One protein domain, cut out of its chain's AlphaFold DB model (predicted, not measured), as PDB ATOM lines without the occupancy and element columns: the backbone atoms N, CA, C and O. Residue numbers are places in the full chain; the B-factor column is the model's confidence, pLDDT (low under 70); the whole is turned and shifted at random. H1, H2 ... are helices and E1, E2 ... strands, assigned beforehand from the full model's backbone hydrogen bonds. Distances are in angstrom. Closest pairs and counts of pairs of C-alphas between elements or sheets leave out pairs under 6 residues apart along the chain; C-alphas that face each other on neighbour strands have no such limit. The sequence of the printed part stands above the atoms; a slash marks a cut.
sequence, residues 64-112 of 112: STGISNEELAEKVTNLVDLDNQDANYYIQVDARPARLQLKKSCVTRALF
ATOM      1  N   SER A  64     168.496 179.108 151.166       64.06
ATOM      2  CA  SER A  64     167.294 178.970 150.344       64.06
ATOM      3  C   SER A  64     167.631 178.371 148.977       64.06
ATOM      4  O   SER A  64     168.513 178.867 148.273       64.06
ATOM      5  N   THR A  65     166.922 177.317 148.575       60.75
ATOM      6  CA  THR A  65     167.079 176.718 147.248       60.75
ATOM      7  C   THR A  65     166.300 177.512 146.200       60.75
ATOM      8  O   THR A  65     165.160 177.901 146.425       60.75
ATOM      9  N   GLY A  66     166.905 177.723 145.025       61.09
ATOM     10  CA  GLY A  66     166.173 178.178 143.838       61.09
ATOM     11  C   GLY A  66     165.818 179.665 143.783       61.09
ATOM     12  O   GLY A  66     164.731 179.984 143.318       61.09
ATOM     13  N   ILE A  67     166.739 180.554 144.177       63.53
ATOM     14  CA  ILE A  67     166.548 182.015 144.095       63.53
ATOM     15  C   ILE A  67     166.123 182.408 142.672       63.53
ATOM     16  O   ILE A  67     166.856 182.126 141.718       63.53
ATOM     17  N   SER A  68     164.945 183.002 142.494       64.19
ATOM     18  CA  SER A  68     164.443 183.506 141.211       64.19
ATOM     19  C   SER A  68     165.172 184.801 140.806       64.19
ATOM     20  O   SER A  68     165.912 185.381 141.598       64.19
ATOM     21  N   ASN A  69     165.043 185.260 139.555       63.19
ATOM     22  CA  ASN A  69     165.727 186.499 139.144       63.19
ATOM     23  C   ASN A  69     165.206 187.715 139.932       63.19
ATOM     24  O   ASN A  69     165.957 188.648 140.196       63.19
ATOM     25  N   GLU A  70     163.939 187.663 140.341       64.31
ATOM     26  CA  GLU A  70     163.242 188.678 141.132       64.31
ATOM     27  C   GLU A  70     163.693 188.699 142.602       64.31
ATOM     28  O   GLU A  70     163.480 189.688 143.300       64.31
ATOM     29  N   GLU A  71     164.331 187.623 143.069       72.12
ATOM     30  CA  GLU A  71     164.860 187.482 144.429       72.12
ATOM     31  C   GLU A  71     166.342 187.891 144.531       72.12
ATOM     32  O   GLU A  71     166.894 187.978 145.630       72.12
ATOM     33  N   LEU A  72     167.006 188.178 143.402       79.25
ATOM     34  CA  LEU A  72     168.369 188.707 143.404       79.25
ATOM     35  C   LEU A  72     168.378 190.171 143.852       79.25
ATOM     36  O   LEU A  72     167.585 190.996 143.408       79.25
ATOM     37  N   ALA A  73     169.340 190.517 144.709       82.19
ATOM     38  CA  ALA A  73     169.519 191.896 145.137       82.19
ATOM     39  C   ALA A  73     169.800 192.812 143.933       82.19
ATOM     40  O   ALA A  73     170.625 192.485 143.078       82.19
ATOM     41  N   GLU A  74     169.205 194.006 143.931       82.69
ATOM     42  CA  GLU A  74     169.316 194.984 142.836       82.69
ATOM     43  C   GLU A  74     170.779 195.319 142.476       82.69
ATOM     44  O   GLU A  74     171.150 195.522 141.322       82.69
ATOM     45  N   LYS A  75     171.668 195.306 143.475       83.75
ATOM     46  CA  LYS A  75     173.112 195.512 143.276       83.75
ATOM     47  C   LYS A  75     173.759 194.443 142.389       83.75
ATOM     48  O   LYS A  75     174.765 194.740 141.761       83.75
ATOM     49  N   VAL A  76     173.227 193.222 142.365       83.06
ATOM     50  CA  VAL A  76     173.712 192.117 141.525       83.06
ATOM     51  C   VAL A  76     173.117 192.223 140.124       83.06
ATOM     52  O   VAL A  76     173.859 192.133 139.148       83.06
ATOM     53  N   THR A  77     171.809 192.481 140.014       81.94
ATOM     54  CA  THR A  77     171.118 192.623 138.719       81.94
ATOM     55  C   THR A  77     171.632 193.820 137.919       81.94
ATOM     56  O   THR A  77     171.678 193.765 136.699       81.94
ATOM     57  N   ASN A  78     172.106 194.876 138.585       85.69
ATOM     58  CA  ASN A  78     172.713 196.034 137.921       85.69
ATOM     59  C   ASN A  78     174.136 195.776 137.382       85.69
ATOM     60  O   ASN A  78     174.643 196.579 136.601       85.69
ATOM     61  N   LEU A  79     174.805 194.698 137.808       85.69
ATOM     62  CA  LEU A  79     176.167 194.352 137.370       85.69
ATOM     63  C   LEU A  79     176.192 193.334 136.229       85.69
ATOM     64  O   LEU A  79     177.195 193.239 135.522       85.69
ATOM     65  N   VAL A  80     175.122 192.555 136.073       83.56
ATOM     66  CA  VAL A  80     175.036 191.461 135.106       83.56
ATOM     67  C   VAL A  80     173.803 191.662 134.242       83.56
ATOM     68  O   VAL A  80     172.691 191.724 134.748       83.56
ATOM     69  N   ASP A  81     174.006 191.712 132.930       83.44
ATOM     70  CA  ASP A  81     172.918 191.720 131.957       83.44
ATOM     71  C   ASP A  81     172.300 190.316 131.867       83.44
ATOM     72  O   ASP A  81     172.773 189.454 131.122       83.44
ATOM     73  N   LEU A  82     171.294 190.063 132.710       83.50
ATOM     74  CA  LEU A  82     170.639 188.757 132.845       83.50
ATOM     75  C   LEU A  82     169.816 188.363 131.607       83.50
ATOM     76  O   LEU A  82     169.546 187.176 131.423       83.50
ATOM     77  N   ASP A  83     169.449 189.321 130.751       82.69
ATOM     78  CA  ASP A  83     168.670 189.076 129.529       82.69
ATOM     79  C   ASP A  83     169.562 188.739 128.321       82.69
ATOM     80  O   ASP A  83     169.103 188.202 127.306       82.69
ATOM     81  N   ASN A  84     170.862 189.016 128.421       86.12
ATOM     82  CA  ASN A  84     171.817 188.762 127.357       86.12
ATOM     83  C   ASN A  84     172.249 187.290 127.317       86.12
ATOM     84  O   ASN A  84     173.063 186.820 128.115       86.12
ATOM     85  N   GLN A  85     171.767 186.562 126.308       81.38
ATOM     86  CA  GLN A  85     172.118 185.151 126.103       81.38
ATOM     87  C   GLN A  85     173.605 184.925 125.780       81.38
ATOM     88  O   GLN A  85     174.110 183.820 125.991       81.38
ATOM     89  N   ASP A  86     174.305 185.963 125.321       84.38
ATOM     90  CA  ASP A  86     175.749 185.987 125.101       84.38
ATOM     91  C   ASP A  86     176.523 186.508 126.329       84.38
ATOM     92  O   ASP A  86     177.714 186.801 126.234       84.38
ATOM     93  N   ALA A  87     175.918 186.643 127.506       85.44
ATOM     94  CA  ALA A  87     176.674 186.878 128.732       85.44
ATOM     95  C   ALA A  87     177.215 185.557 129.307       85.44
ATOM     96  O   ALA A  87     176.631 184.489 129.137       85.44
ATOM     97  N   ASN A  88     178.351 185.635 130.004       88.62
ATOM     98  CA  ASN A  88     178.859 184.550 130.841       88.62
ATOM     99  C   ASN A  88     178.796 185.012 132.293       88.62
ATOM    100  O   ASN A  88     179.440 186.006 132.632       88.62
ATOM    101  N   TYR A  89     178.076 184.295 133.147       88.38
ATOM    102  CA  TYR A  89     178.039 184.601 134.571       88.38
ATOM    103  C   TYR A  89     177.821 183.352 135.421       88.38
ATOM    104  O   TYR A  89     177.161 182.391 135.024       88.38
ATOM    105  N   TYR A  90     178.369 183.409 136.628       86.88
ATOM    106  CA  TYR A  90     178.120 182.465 137.704       86.88
ATOM    107  C   TYR A  90     177.723 183.276 138.931       86.88
ATOM    108  O   TYR A  90     178.477 184.146 139.370       86.88
ATOM    109  N   ILE A  91     176.522 183.028 139.444       85.38
ATOM    110  CA  ILE A  91     176.001 183.709 140.627       85.38
ATOM    111  C   ILE A  91     175.941 182.686 141.747       85.38
ATOM    112  O   ILE A  91     175.325 181.628 141.602       85.38
ATOM    113  N   GLN A  92     176.572 183.037 142.861       82.75
ATOM    114  CA  GLN A  92     176.612 182.237 144.071       82.75
ATOM    115  C   GLN A  92     175.961 183.017 145.207       82.75
ATOM    116  O   GLN A  92     176.302 184.179 145.429       82.75
ATOM    117  N   VAL A  93     175.059 182.367 145.934       80.38
ATOM    118  CA  VAL A  93     174.434 182.908 147.144       80.38
ATOM    119  C   VAL A  93     174.653 181.902 148.260       80.38
ATOM    120  O   VAL A  93     174.477 180.706 148.043       80.38
ATOM    121  N   ASP A  94     175.133 182.368 149.412       77.62
ATOM    122  CA  ASP A  94     175.403 181.537 150.595       77.62
ATOM    123  C   ASP A  94     176.208 180.267 150.290       77.62
ATOM    124  O   ASP A  94     175.874 179.155 150.690       77.62
ATOM    125  N   ALA A  95     177.292 180.448 149.532       75.00
ATOM    126  CA  ALA A  95     178.172 179.376 149.073       75.00
ATOM    127  C   ALA A  95     177.549 178.353 148.101       75.00
ATOM    128  O   ALA A  95     178.197 177.358 147.787       75.00
ATOM    129  N   ARG A  96     176.349 178.607 147.559       75.69
ATOM    130  CA  ARG A  96     175.660 177.702 146.625       75.69
ATOM    131  C   ARG A  96     175.458 178.306 145.236       75.69
ATOM    132  O   ARG A  96     175.150 179.498 145.133       75.69
ATOM    133  N   PRO A  97     175.589 177.504 144.161       79.69
ATOM    134  CA  PRO A  97     175.245 177.928 142.810       79.69
ATOM    135  C   PRO A  97     173.774 178.356 142.733       79.69
ATOM    136  O   PRO A  97     172.877 177.530 142.878       79.69
ATOM    137  N   ALA A  98     173.518 179.636 142.473       80.38
ATOM    138  CA  ALA A  98     172.168 180.146 142.232       80.38
ATOM    139  C   ALA A  98     171.855 180.207 140.728       80.38
ATOM    140  O   ALA A  98     170.738 179.899 140.298       80.38
ATOM    141  N   ARG A  99     172.845 180.592 139.908       81.12
ATOM    142  CA  ARG A  99     172.734 180.654 138.442       81.12
ATOM    143  C   ARG A  99     174.060 180.373 137.752       81.12
ATOM    144  O   ARG A  99     175.120 180.766 138.236       81.12
ATOM    145  N   LEU A 100     173.963 179.794 136.558       85.50
ATOM    146  CA  LEU A 100     175.063 179.646 135.618       85.50
ATOM    147  C   LEU A 100     174.547 179.907 134.199       85.50
ATOM    148  O   LEU A 100     173.665 179.196 133.728       85.50
ATOM    149  N   GLN A 101     175.124 180.896 133.523       86.25
ATOM    150  CA  GLN A 101     174.937 181.149 132.096       86.25
ATOM    151  C   GLN A 101     176.313 181.112 131.448       86.25
ATOM    152  O   GLN A 101     177.222 181.832 131.862       86.25
ATOM    153  N   LEU A 102     176.469 180.266 130.436       87.31
ATOM    154  CA  LEU A 102     177.688 180.175 129.648       87.31
ATOM    155  C   LEU A 102     177.327 180.169 128.164       87.31
ATOM    156  O   LEU A 102     176.442 179.430 127.730       87.31
ATOM    157  N   LYS A 103     178.071 180.930 127.363       88.31
ATOM    158  CA  LYS A 103     178.077 180.821 125.905       88.31
ATOM    159  C   LYS A 103     178.357 179.384 125.497       88.31
ATOM    160  O   LYS A 103     179.199 178.707 126.088       88.31
ATOM    161  N   LYS A 104     177.765 178.963 124.379       79.94
ATOM    162  CA  LYS A 104     177.978 177.623 123.802       79.94
ATOM    163  C   LYS A 104     179.458 177.285 123.583       79.94
ATOM    164  O   LYS A 104     179.841 176.139 123.762       79.94
ATOM    165  N   SER A 105     180.291 178.271 123.241       80.88
ATOM    166  CA  SER A 105     181.739 178.087 123.057       80.88
ATOM    167  C   SER A 105     182.500 177.792 124.352       80.88
ATOM    168  O   SER A 105     183.600 177.255 124.300       80.88
ATOM    169  N   CYS A 106     181.950 178.182 125.502       73.75
ATOM    170  CA  CYS A 106     182.570 178.031 126.818       73.75
ATOM    171  C   CYS A 106     182.117 176.751 127.532       73.75
ATOM    172  O   CYS A 106     182.745 176.338 128.504       73.75
ATOM    173  N   VAL A 107     181.055 176.103 127.043       75.12
ATOM    174  CA  VAL A 107     180.639 174.781 127.510       75.12
ATOM    175  C   VAL A 107     181.528 173.742 126.834       75.12
ATOM    176  O   VAL A 107     181.178 173.155 125.810       75.12
ATOM    177  N   THR A 108     182.710 173.506 127.398       65.19
ATOM    178  CA  THR A 108     183.471 172.307 127.047       65.19
ATOM    179  C   THR A 108     182.657 171.113 127.523       65.19
ATOM    180  O   THR A 108     182.412 170.960 128.718       65.19
ATOM    181  N   ARG A 109     182.205 170.277 126.583       47.44
ATOM    182  CA  ARG A 109     181.557 168.997 126.879       47.44
ATOM    183  C   ARG A 109     182.567 168.134 127.631       47.44
ATOM    184  O   ARG A 109     183.403 167.482 127.011       47.44
ATOM    185  N   ALA A 110     182.527 168.184 128.956       45.47
ATOM    186  CA  ALA A 110     183.289 167.278 129.788       45.47
ATOM    187  C   ALA A 110     182.706 165.877 129.559       45.47
ATOM    188  O   ALA A 110     181.610 165.561 130.011       45.47
ATOM    189  N   LEU A 111     183.401 165.084 128.742       34.72
ATOM    190  CA  LEU A 111     183.276 163.634 128.744       34.72
ATOM    191  C   LEU A 111     183.830 163.165 130.092       34.72
ATOM    192  O   LEU A 111     185.044 163.071 130.251       34.72
ATOM    193  N   PHE A 112     182.937 162.932 131.046       37.00
ATOM    194  CA  PHE A 112     183.152 162.042 132.179       37.00
ATOM    195  C   PHE A 112     181.961 161.093 132.246       37.00
ATOM    196  O   PHE A 112     180.823 161.576 132.033       37.00
TER     197      PHE A 112
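What this domain is: This is residues 64 to 112 of the 112 residues of an uncharacterized protein of Listeria fleischmannii subsp. fleischmannii (UniProt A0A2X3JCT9). With little regular structure, the model is a loose chain of loops with a short helix, H1, then a two-stranded hairpin, E1 and E2, and a tail whose residues 107 to 112 stick out. The printed part has 49 residues, 15 of them in named elements, in the order H1, E1, E2; the class is mixed, the sheet antiparallel. It is loose, with a radius of gyration of the C-alphas of 12.3 A, and only just elongated, spanning 35 by 23 by 13 A.

How they stand to each other: H1, residues 74 to 77, is too short for an O i to N i+4 pair; its one O i to N i+3 pair is within range. A long link of 11 residues leads to E1, residues 89 to 93. E1 and E2, residues 96 to 101, form an antiparallel hairpin at 163 degrees with a tight link; N 91 and O 99, 2.9 A apart, are within hydrogen-bond range. H1 and E2 are apart.

Where its parts are: C-alpha 74 begins H1 at (169.316, 194.984, 142.836). E1 is 13.2 A long; E2, 14.9 A, ends at C-alpha 101, (174.937, 181.149, 132.096).

The domain as a whole: The farthest C-alphas, Glu 74 and Phe 112, are 37.3 A apart. The printed part has no cut. Residues 64 to 70 and 108 to 112 have pLDDT under 70.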